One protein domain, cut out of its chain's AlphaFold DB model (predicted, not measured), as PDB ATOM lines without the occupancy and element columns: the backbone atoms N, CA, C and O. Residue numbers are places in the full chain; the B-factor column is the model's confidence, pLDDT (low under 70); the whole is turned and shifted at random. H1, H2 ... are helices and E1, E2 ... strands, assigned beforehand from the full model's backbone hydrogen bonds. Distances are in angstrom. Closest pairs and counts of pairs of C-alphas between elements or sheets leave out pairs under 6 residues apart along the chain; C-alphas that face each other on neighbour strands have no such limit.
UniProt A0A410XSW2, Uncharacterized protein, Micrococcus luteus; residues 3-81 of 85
ATOM      1  N   LEU A   3      45.398 -30.717  44.796       95.38
ATOM      2  CA  LEU A   3      44.915 -29.342  44.806       95.38
ATOM      3  C   LEU A   3      43.608 -29.233  45.591       95.38
ATOM      4  O   LEU A   3      42.714 -30.076  45.482       95.38
ATOM      5  N   ILE A   4      43.500 -28.183  46.398       97.00
ATOM      6  CA  ILE A   4      42.304 -27.864  47.170       97.00
ATOM      7  C   ILE A   4      41.683 -26.594  46.597       97.00
ATOM      8  O   ILE A   4      42.229 -25.501  46.754       97.00
ATOM      9  N   LEU A   5      40.517 -26.748  45.968       96.75
ATOM     10  CA  LEU A   5      39.697 -25.649  45.473       96.75
ATOM     11  C   LEU A   5      38.481 -25.471  46.394       96.75
ATOM     12  O   LEU A   5      37.599 -26.337  46.480       96.75
ATOM     13  N   THR A   6      38.418 -24.339  47.095       96.06
ATOM     14  CA  THR A   6      37.241 -23.990  47.906       96.06
ATOM     15  C   THR A   6      36.022 -23.768  47.005       96.06
ATOM     16  O   THR A   6      36.164 -23.577  45.797       96.06
ATOM     17  N   LYS A   7      34.807 -23.797  47.571       96.31
ATOM     18  CA  LYS A   7      33.582 -23.502  46.806       96.31
ATOM     19  C   LYS A   7      33.672 -22.129  46.126       96.31
ATOM     20  O   LYS A   7      33.493 -22.043  44.922       96.31
ATOM     21  N   HIS A   8      34.072 -21.106  46.886       95.31
ATOM     22  CA  HIS A   8      34.266 -19.749  46.376       95.31
ATOM     23  C   HIS A   8      35.230 -19.702  45.181       95.31
ATOM     24  O   HIS A   8      34.926 -19.083  44.169       95.31
ATOM     25  N   VAL A   9      36.369 -20.400  45.261       95.81
ATOM     26  CA  VAL A   9      37.327 -20.458  44.148       95.81
ATOM     27  C   VAL A   9      36.721 -21.170  42.940       95.81
ATOM     28  O   VAL A   9      36.830 -20.659  41.833       95.81
ATOM     29  N   ARG A  10      36.035 -22.303  43.137       96.19
ATOM     30  CA  ARG A  10      35.366 -23.026  42.043       96.19
ATOM     31  C   ARG A  10      34.326 -22.169  41.325       96.19
ATOM     32  O   ARG A  10      34.301 -22.175  40.099       96.19
ATOM     33  N   ASP A  11      33.517 -21.419  42.068       96.25
ATOM     34  CA  ASP A  11      32.512 -20.527  41.485       96.25
ATOM     35  C   ASP A  11      33.177 -19.432  40.629       96.25
ATOM     36  O   ASP A  11      32.793 -19.243  39.475       96.25
ATOM     37  N   ARG A  12      34.252 -18.801  41.128       95.06
ATOM     38  CA  ARG A  12      35.006 -17.772  40.386       95.06
ATOM     39  C   ARG A  12      35.720 -18.313  39.149       95.06
ATOM     40  O   ARG A  12      35.812 -17.618  38.145       95.06
ATOM     41  N   LEU A  13      36.238 -19.539  39.205       95.94
ATOM     42  CA  LEU A  13      36.854 -20.185  38.043       95.94
ATOM     43  C   LEU A  13      35.819 -20.490  36.961       95.94
ATOM     44  O   LEU A  13      36.067 -20.220  35.788       95.94
ATOM     45  N   ARG A  14      34.632 -20.966  37.359       95.75
ATOM     46  CA  ARG A  14      33.522 -21.208  36.433       95.75
ATOM     47  C   ARG A  14      33.082 -19.921  35.734       95.75
ATOM     48  O   ARG A  14      32.886 -19.949  34.525       95.75
ATOM     49  N   GLU A  15      32.979 -18.803  36.458       94.88
ATOM     50  CA  GLU A  15      32.691 -17.478  35.872       94.88
ATOM     51  C   GLU A  15      33.724 -17.061  34.811       94.88
ATOM     52  O   GLU A  15      33.388 -16.344  33.876       94.88
ATOM     53  N   ARG A  16      34.969 -17.539  34.930       94.06
ATOM     54  CA  ARG A  16      36.081 -17.262  34.005       94.06
ATOM     55  C   ARG A  16      36.241 -18.319  32.907       94.06
ATOM     56  O   ARG A  16      37.205 -18.266  32.150       94.06
ATOM     57  N   GLY A  17      35.357 -19.317  32.843       95.38
ATOM     58  CA  GLY A  17      35.477 -20.425  31.890       95.38
ATOM     59  C   GLY A  17      36.741 -21.274  32.088       95.38
ATOM     60  O   GLY A  17      37.286 -21.800  31.114       95.38
ATOM     61  N   ILE A  18      37.221 -21.371  33.335       96.69
ATOM     62  CA  ILE A  18      38.355 -22.206  33.740       96.69
ATOM     63  C   ILE A  18      37.813 -23.394  34.534       96.69
ATOM     64  O   ILE A  18      37.106 -23.238  35.532       96.69
ATOM     65  N   THR A  19      38.151 -24.598  34.096       96.25
ATOM     66  CA  THR A  19      37.759 -25.845  34.759       96.25
ATOM     67  C   THR A  19      38.756 -26.236  35.851       96.25
ATOM     68  O   THR A  19      39.893 -25.765  35.894       96.25
ATOM     69  N   ALA A  20      38.341 -27.124  36.759       95.12
ATOM     70  CA  ALA A  20      39.259 -27.670  37.756       95.12
ATOM     71  C   ALA A  20      40.397 -28.469  37.099       95.12
ATOM     72  O   ALA A  20      41.536 -28.356  37.542       95.12
ATOM     73  N   ASP A  21      40.103 -29.214  36.032       95.12
ATOM     74  CA  ASP A  21      41.089 -30.029  35.314       95.12
ATOM     75  C   ASP A  21      42.179 -29.161  34.676       95.12
ATOM     76  O   ASP A  21      43.362 -29.466  34.786       95.12
ATOM     77  N   GLU A  22      41.808 -28.007  34.121       96.56
ATOM     78  CA  GLU A  22      42.781 -27.039  33.605       96.56
ATOM     79  C   GLU A  22      43.671 -26.463  34.708       96.56
ATOM     80  O   GLU A  22      44.872 -26.308  34.518       96.56
ATOM     81  N   VAL A  23      43.116 -26.189  35.892       96.94
ATOM     82  CA  VAL A  23      43.920 -25.772  37.052       96.94
ATOM     83  C   VAL A  23      44.860 -26.890  37.505       96.94
ATOM     84  O   VAL A  23      45.968 -26.605  37.953       96.94
ATOM     85  N   HIS A  24      44.448 -28.152  37.383       95.94
ATOM     86  CA  HIS A  24      45.273 -29.309  37.726       95.94
ATOM     87  C   HIS A  24      46.535 -29.433  36.864       95.94
ATOM     88  O   HIS A  24      47.529 -29.969  37.358       95.94
ATOM     89  N   GLU A  25      46.555 -28.869  35.653       96.12
ATOM     90  CA  GLU A  25      47.741 -28.864  34.783       96.12
ATOM     91  C   GLU A  25      48.933 -28.103  35.374       96.12
ATOM     92  O   GLU A  25      50.071 -28.320  34.966       96.12
ATOM     93  N   VAL A  26      48.721 -27.280  36.407       96.06
ATOM     94  CA  VAL A  26      49.818 -26.680  37.183       96.06
ATOM     95  C   VAL A  26      50.729 -27.732  37.837       96.06
ATOM     96  O   VAL A  26      51.874 -27.448  38.178       96.06
ATOM     97  N   LEU A  27      50.229 -28.958  38.030       94.25
ATOM     98  CA  LEU A  27      50.994 -30.084  38.563       94.25
ATOM     99  C   LEU A  27      51.822 -30.811  37.496       94.25
ATOM    100  O   LEU A  27      52.593 -31.701  37.851       94.25
ATOM    101  N   THR A  28      51.660 -30.457  36.222       94.38
ATOM    102  CA  THR A  28      52.332 -31.071  35.076       94.38
ATOM    103  C   THR A  28      53.573 -30.238  34.728       94.38
ATOM    104  O   THR A  28      53.439 -29.210  34.063       94.38
ATOM    105  N   PRO A  29      54.804 -30.632  35.127       90.31
ATOM    106  CA  PRO A  29      55.954 -29.719  35.105       90.31
ATOM    107  C   PRO A  29      56.283 -29.137  33.726       90.31
ATOM    108  O   PRO A  29      56.625 -27.967  33.626       90.31
ATOM    109  N   HIS A  30      56.123 -29.916  32.653       94.06
ATOM    110  CA  HIS A  30      56.403 -29.467  31.282       94.06
ATOM    111  C   HIS A  30      55.353 -28.496  30.714       94.06
ATOM    112  O   HIS A  30      55.570 -27.938  29.644       94.06
ATOM    113  N   ARG A  31      54.220 -28.298  31.400       94.25
ATOM    114  CA  ARG A  31      53.208 -27.294  31.041       94.25
ATOM    115  C   ARG A  31      53.379 -25.980  31.791       94.25
ATOM    116  O   ARG A  31      52.760 -24.987  31.414       94.25
ATOM    117  N   VAL A  32      54.200 -25.953  32.840       96.62
ATOM    118  CA  VAL A  32      54.519 -24.726  33.571       96.62
ATOM    119  C   VAL A  32      55.585 -23.968  32.787       96.62
ATOM    120  O   VAL A  32      56.745 -24.367  32.748       96.62
ATOM    121  N   LEU A  33      55.186 -22.861  32.164       96.62
ATOM    122  CA  LEU A  33      56.082 -22.013  31.374       96.62
ATOM    123  C   LEU A  33      56.924 -21.093  32.259       96.62
ATOM    124  O   LEU A  33      58.072 -20.791  31.949       96.62
ATOM    125  N   GLN A  34      56.332 -20.614  33.354       95.94
ATOM    126  CA  GLN A  34      56.978 -19.689  34.276       95.94
ATOM    127  C   GLN A  34      56.365 -19.815  35.671       95.94
ATOM    128  O   GLN A  34      55.163 -20.033  35.819       95.94
ATOM    129  N   SER A  35      57.183 -19.601  36.699       96.38
ATOM    130  CA  SER A  35      56.729 -19.373  38.070       96.38
ATOM    131  C   SER A  35      57.266 -18.047  38.596       96.38
ATOM    132  O   SER A  35      58.423 -17.709  38.339       96.38
ATOM    133  N   ARG A  36      56.462 -17.317  39.370       95.56
ATOM    134  CA  ARG A  36      56.885 -16.098  40.075       95.56
ATOM    135  C   ARG A  36      56.276 -16.026  41.480       95.56
ATOM    136  O   ARG A  36      55.245 -16.659  41.720       95.56
ATOM    137  N   PRO A  37      56.874 -15.261  42.411       96.31
ATOM    138  CA  PRO A  37      56.226 -14.941  43.680       96.31
ATOM    139  C   PRO A  37      54.855 -14.292  43.447       96.31
ATOM    140  O   PRO A  37      54.687 -13.514  42.509       96.31
ATOM    141  N   GLY A  38      53.870 -14.636  44.276       92.94
ATOM    142  CA  GLY A  38      52.575 -13.953  44.291       92.94
ATOM    143  C   GLY A  38      52.564 -12.743  45.224       92.94
ATOM    144  O   GLY A  38      53.479 -12.553  46.019       92.94
ATOM    145  N   ASP A  39      51.472 -11.978  45.197       90.00
ATOM    146  CA  ASP A  39      51.324 -10.707  45.937       90.00
ATOM    147  C   ASP A  39      51.273 -10.843  47.473       90.00
ATOM    148  O   ASP A  39      51.016  -9.879  48.188       90.00
ATOM    149  N   GLY A  40      51.442 -12.048  48.020       89.44
ATOM    150  CA  GLY A  40      51.405 -12.279  49.460       89.44
ATOM    151  C   GLY A  40      52.358 -13.386  49.899       89.44
ATOM    152  O   GLY A  40      52.732 -14.233  49.084       89.44
ATOM    153  N   PRO A  41      52.727 -13.412  51.191       90.12
ATOM    154  CA  PRO A  41      53.672 -14.387  51.718       90.12
ATOM    155  C   PRO A  41      53.164 -15.815  51.499       90.12
ATOM    156  O   PRO A  41      51.985 -16.112  51.716       90.12
ATOM    157  N   GLY A  42      54.058 -16.693  51.042       93.19
ATOM    158  CA  GLY A  42      53.736 -18.089  50.752       93.19
ATOM    159  C   GLY A  42      52.802 -18.283  49.554       93.19
ATOM    160  O   GLY A  42      52.160 -19.328  49.463       93.19
ATOM    161  N   LYS A  43      52.684 -17.299  48.652       96.31
ATOM    162  CA  LYS A  43      51.967 -17.452  47.383       96.31
ATOM    163  C   LYS A  43      52.936 -17.550  46.215       96.31
ATOM    164  O   LYS A  43      53.933 -16.832  46.167       96.31
ATOM    165  N   ALA A  44      52.584 -18.369  45.235       97.44
ATOM    166  CA  ALA A  44      53.256 -18.413  43.944       97.44
ATOM    167  C   ALA A  44      52.229 -18.349  42.816       97.44
ATOM    168  O   ALA A  44      51.118 -18.859  42.959       97.44
ATOM    169  N   VAL A  45      52.615 -17.712  41.714       97.69
ATOM    170  CA  VAL A  45      51.858 -17.659  40.463       97.69
ATOM    171  C   VAL A  45      52.570 -18.534  39.443       97.69
ATOM    172  O   VAL A  45      53.778 -18.396  39.244       97.69
ATOM    173  N   TYR A  46      51.819 -19.408  38.788       97.75
ATOM    174  CA  TYR A  46      52.302 -20.307  37.749       97.75
ATOM    175  C   TYR A  46      51.598 -19.987  36.440       97.75
ATOM    176  O   TYR A  46      50.374 -20.072  36.374       97.75
ATOM    177  N   LEU A  47      52.360 -19.645  35.405       97.75
ATOM    178  CA  LEU A  47      51.854 -19.565  34.041       97.75
ATOM    179  C   LEU A  47      51.859 -20.972  33.440       97.75
ATOM    180  O   LEU A  47      52.921 -21.584  33.308       97.75
ATOM    181  N   VAL A  48      50.680 -21.475  33.088       97.88
ATOM    182  CA  VAL A  48      50.462 -22.839  32.599       97.88
ATOM    183  C   VAL A  48      49.913 -22.802  31.177       97.88
ATOM    184  O   VAL A  48      48.956 -22.077  30.899       97.88
ATOM    185  N   GLU A  49      50.495 -23.601  30.284       97.50
ATOM    186  CA  GLU A  49      49.994 -23.826  28.927       97.50
ATOM    187  C   GLU A  49      49.112 -25.077  28.861       97.50
ATOM    188  O   GLU A  49      49.553 -26.212  29.066       97.50
ATOM    189  N   LEU A  50      47.832 -24.863  28.568       96.38
ATOM    190  CA  LEU A  50      46.822 -25.910  28.497       96.38
ATOM    191  C   LEU A  50      46.943 -26.715  27.192       96.38
ATOM    192  O   LEU A  50      47.501 -26.223  26.210       96.38
ATOM    193  N   PRO A  51      46.374 -27.935  27.121       93.19
ATOM    194  CA  PRO A  51      46.363 -28.732  25.890       93.19
ATOM    195  C   PRO A  51      45.760 -28.012  24.676       93.19
ATOM    196  O   PRO A  51      46.135 -28.297  23.545       93.19
ATOM    197  N   SER A  52      44.851 -27.062  24.908       92.62
ATOM    198  CA  SER A  52      44.232 -26.232  23.870       92.62
ATOM    199  C   SER A  52      45.139 -25.120  23.323       92.62
ATOM    200  O   SER A  52      44.721 -24.394  22.428       92.62
ATOM    201  N   GLY A  53      46.339 -24.926  23.881       93.75
ATOM    202  CA  GLY A  53      47.212 -23.778  23.602       93.75
ATOM    203  C   GLY A  53      46.826 -22.502  24.362       93.75
ATOM    204  O   GLY A  53      47.578 -21.528  24.370       93.75
ATOM    205  N   ARG A  54      45.675 -22.497  25.053       95.00
ATOM    206  CA  ARG A  54      45.288 -21.420  25.973       95.00
ATOM    207  C   ARG A  54      46.244 -21.388  27.166       95.00
ATOM    208  O   ARG A  54      46.688 -22.430  27.642       95.00
ATOM    209  N   ARG A  55      46.515 -20.197  27.692       97.50
ATOM    210  CA  ARG A  55      47.369 -20.010  28.870       97.50
ATOM    211  C   ARG A  55      46.565 -19.485  30.045       97.50
ATOM    212  O   ARG A  55      45.715 -18.611  29.872       97.50
ATOM    213  N   ILE A  56      46.840 -20.010  31.231       97.62
ATOM    214  CA  ILE A  56      46.233 -19.551  32.482       97.62
ATOM    215  C   ILE A  56      47.314 -19.270  33.521       97.62
ATOM    216  O   ILE A  56      48.353 -19.926  33.539       97.62
ATOM    217  N   GLU A  57      47.058 -18.318  34.406       97.38
ATOM    218  CA  GLU A  57      47.862 -18.104  35.603       97.38
ATOM    219  C   GLU A  57      47.150 -18.725  36.798       97.38
ATOM    220  O   GLU A  57      45.993 -18.409  37.066       97.38
ATOM    221  N   VAL A  58      47.831 -19.614  37.517       97.62
ATOM    222  CA  VAL A  58      47.310 -20.299  38.702       97.62
ATOM    223  C   VAL A  58      48.068 -19.811  39.925       97.62
ATOM    224  O   VAL A  58      49.291 -19.906  39.982       97.62
ATOM    225  N   VAL A  59      47.345 -19.325  40.930       97.38
ATOM    226  CA  VAL A  59      47.937 -18.896  42.199       97.38
ATOM    227  C   VAL A  59      47.754 -19.984  43.241       97.38
ATOM    228  O   VAL A  59      46.620 -20.377  43.535       97.38
ATOM    229  N   THR A  60      48.844 -20.428  43.858       97.50
ATOM    230  CA  THR A  60      48.802 -21.408  44.947       97.50
ATOM    231  C   THR A  60      49.343 -20.849  46.251       97.50
ATOM    232  O   THR A  60      50.119 -19.897  46.261       97.50
ATOM    233  N   ALA A  61      48.908 -21.447  47.360       95.62
ATOM    234  CA  ALA A  61      49.482 -21.254  48.683       95.62
ATOM    235  C   ALA A  61      49.452 -22.593  49.457       95.62
ATOM    236  O   ALA A  61      48.357 -23.133  49.666       95.62
ATOM    237  N   PRO A  62      50.601 -23.151  49.883       95.12
ATOM    238  CA  PRO A  62      51.972 -22.693  49.599       95.12
ATOM    239  C   PRO A  62      52.337 -22.806  48.098       95.12
ATOM    240  O   PRO A  62      51.519 -23.302  47.308       95.12
ATOM    241  N   PRO A  63      53.536 -22.360  47.670       95.31
ATOM    242  CA  PRO A  63      54.103 -22.763  46.388       95.31
ATOM    243  C   PRO A  63      54.115 -24.289  46.253       95.31
ATOM    244  O   PRO A  63      54.307 -25.018  47.224       95.31
ATOM    245  N   ILE A  64      53.914 -24.782  45.034       93.81
ATOM    246  CA  ILE A  64      53.913 -26.217  44.727       93.81
ATOM    247  C   ILE A  64      55.245 -26.874  45.105       93.81
ATOM    248  O   ILE A  64      55.242 -27.976  45.646       93.81
ATOM    249  N   ALA A  65      56.363 -26.186  44.857       91.50
ATOM    250  CA  ALA A  65      57.705 -26.678  45.168       91.50
ATOM    251  C   ALA A  65      57.935 -26.894  46.675       91.50
ATOM    252  O   ALA A  65      58.747 -27.733  47.053       91.50
ATOM    253  N   ASP A  66      57.182 -26.186  47.520       92.56
ATOM    254  CA  ASP A  66      57.307 -26.254  48.978       92.56
ATOM    255  C   ASP A  66      56.383 -27.323  49.589       92.56
ATOM    256  O   ASP A  66      56.448 -27.612  50.786       92.56
ATOM    257  N   ALA A  67      55.487 -27.908  48.788       90.56
ATOM    258  CA  ALA A  67      54.560 -28.929  49.242       90.56
ATOM    259  C   ALA A  67      55.143 -30.340  49.048       90.56
ATOM    260  O   ALA A  67      55.683 -30.653  47.987       90.56
ATOM    261  N   PRO A  68      54.985 -31.249  50.030       90.88
ATOM    262  CA  PRO A  68      55.437 -32.625  49.866       90.88
ATOM    263  C   PRO A  68      54.645 -33.336  48.751       90.88
ATOM    264  O   PRO A  68      53.497 -32.970  48.481       90.88
ATOM    265  N   PRO A  69      55.173 -34.421  48.150       86.12
ATOM    266  CA  PRO A  69      54.498 -35.135  47.059       86.12
ATOM    267  C   PRO A  69      53.090 -35.647  47.401       86.12
ATOM    268  O   PRO A  69      52.221 -35.706  46.532       86.12
ATOM    269  N   SER A  70      52.819 -35.982  48.663       90.81
ATOM    270  CA  SER A  70      51.493 -36.369  49.180       90.81
ATOM    271  C   SER A  70      50.700 -35.196  49.785       90.81
ATOM    272  O   SER A  70      49.594 -35.378  50.293       90.81
ATOM    273  N   GLY A  71      51.251 -33.986  49.714       91.38
ATOM    274  CA  GLY A  71      50.733 -32.772  50.320       91.38
ATOM    275  C   GLY A  71      49.478 -32.218  49.658       91.38
ATOM    276  O   GLY A  71      49.031 -32.645  48.584       91.38
ATOM    277  N   ARG A  72      48.904 -31.226  50.343       93.88
ATOM    278  CA  ARG A  72      47.745 -30.458  49.895       93.88
ATOM    279  C   ARG A  72      48.190 -29.037  49.586       93.88
ATOM    280  O   ARG A  72      48.758 -28.379  50.449       93.88
ATOM    281  N   VAL A  73      47.876 -28.566  48.388       96.06
ATOM    282  CA  VAL A  73      48.163 -27.196  47.949       96.06
ATOM    283  C   VAL A  73      46.841 -26.489  47.713       96.06
ATOM    284  O   VAL A  73      45.995 -26.981  46.965       96.06
ATOM    285  N   ARG A  74      46.618 -25.347  48.368       96.69
ATOM    286  CA  ARG A  74      45.395 -24.574  48.148       96.69
ATOM    287  C   ARG A  74      45.556 -23.737  46.892       96.69
ATOM    288  O   ARG A  74      46.502 -22.960  46.786       96.69
ATOM    289  N   VAL A  75      44.593 -23.835  45.985       97.44
ATOM    290  CA  VAL A  75      44.477 -22.881  44.881       97.44
ATOM    291  C   VAL A  75      43.813 -21.631  45.439       97.44
ATOM    292  O   VAL A  75      42.713 -21.686  45.995       97.44
ATOM    293  N   VAL A  76      44.509 -20.505  45.346       96.50
ATOM    294  CA  VAL A  76      43.997 -19.200  45.766       96.50
ATOM    295  C   VAL A  76      43.055 -18.659  44.696       96.50
ATOM    296  O   VAL A  76      41.959 -18.221  45.031       96.50
ATOM    297  N   THR A  77      43.461 -18.707  43.427       96.25
ATOM    298  CA  THR A  77      42.645 -18.327  42.264       96.25
ATOM    299  C   THR A  77      43.355 -18.737  40.962       96.25
ATOM    300  O   THR A  77      44.498 -19.189  41.017       96.25
ATOM    301  N   ALA A  78      42.700 -18.572  39.812       96.69
ATOM    302  CA  ALA A  78      43.341 -18.613  38.497       96.69
ATOM    303  C   ALA A  78      42.622 -17.690  37.497       96.69
ATOM    304  O   ALA A  78      41.424 -17.426  37.660       96.69
ATOM    305  N   TRP A  79      43.326 -17.198  36.481       95.56
ATOM    306  CA  TRP A  79      42.777 -16.355  35.408       95.56
ATOM    307  C   TRP A  79      43.419 -16.679  34.056       95.56
ATOM    308  O   TRP A  79      44.465 -17.320  34.001       95.56
ATOM    309  N   VAL A  80      42.777 -16.267  32.962       95.19
ATOM    310  CA  VAL A  80      43.335 -16.423  31.614       95.19
ATOM    311  C   VAL A  80      44.490 -15.438  31.446       95.19
ATOM    312  O   VAL A  80      44.371 -14.258  31.770       95.19
ATOM    313  N   TYR A  81      45.635 -15.928  30.981       91.50
ATOM    314  CA  TYR A  81      46.808 -15.090  30.756       91.50
ATOM    315  C   TYR A  81      46.542 -14.096  29.618       91.50
ATOM    316  O   TYR A  81      46.053 -14.490  28.560       91.50
TER     317      TYR A  81
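This is residues 3 to 81 of the 85 residues of an uncharacterized protein of Micrococcus luteus (UniProt A0A410XSW2). A strongly twisted sheet of four strands has H2 lying across one face, while H1 packs beside the edge strand E4. The strands follow one another as a meander, each the antiparallel neighbour of the one before. The printed part has 79 residues, with two named helices and then four strands, H1 H2 E1 E2 E3 E4; the sheet's order is E1, E2, E3, E4, and the class is mixed, helices and strands. It is compact and rounded, with a radius of gyration of the C-alphas of 11.4 A and spans of 28 by 28 by 25 A.

H1, residues 7 to 15, begins at C-alpha 7 (33.582, -23.502, 46.806) and is 12.5 A long. H2, residues 20 to 27, measures 12.0 A. E1 is residues 32 to 37, E2 44 to 49, and E3 55 to 61, 20.0 A long. E4, residues 72 to 80, spans 23.5 A, bends by 57 degrees at residue 76 and ends at C-alpha 80 (43.335, -16.423, 31.614).

N 33 and O 47 join hairpin E1 and E2 within hydrogen-bond range at 2.8 A, N 46 and O 58 hairpin E2 and E3 at 2.8 A, and N 59 and O 77 hairpin E3 and E4 at 2.9 A. E1 and E4 are apart. Residues 3 to 4 pair parallel with residues 73 to 74 of E4. H2 is on the sheet at a height of 8.6 A, over E3 and only just over E2, where 3 of its C-alphas fall. It runs across the strands, at 73 degrees to E3 on the local plane; the closest C-alphas of H2 and E2 are those of Val 26 and Val 48, 6.0 A apart. H1 is on the sheet too; its closest C-alphas with E4 are those of Val 9 and Thr 77, 6.0 A. H1 and H2 are close but not clearly touching, about perpendicular at 77 degrees, with the C-alphas of Arg 10 and Ala 20 closest at 7.4 A. Every O i to N i+4 pair is within hydrogen-bond range in H1, and 2 of 4 in H2.

The two C-alphas farthest apart are those of Pro 41 and Ser 52, 31.7 A. The printed part has no cut and no long link. Its mean pLDDT is 95.1, and no printed residue is under 70.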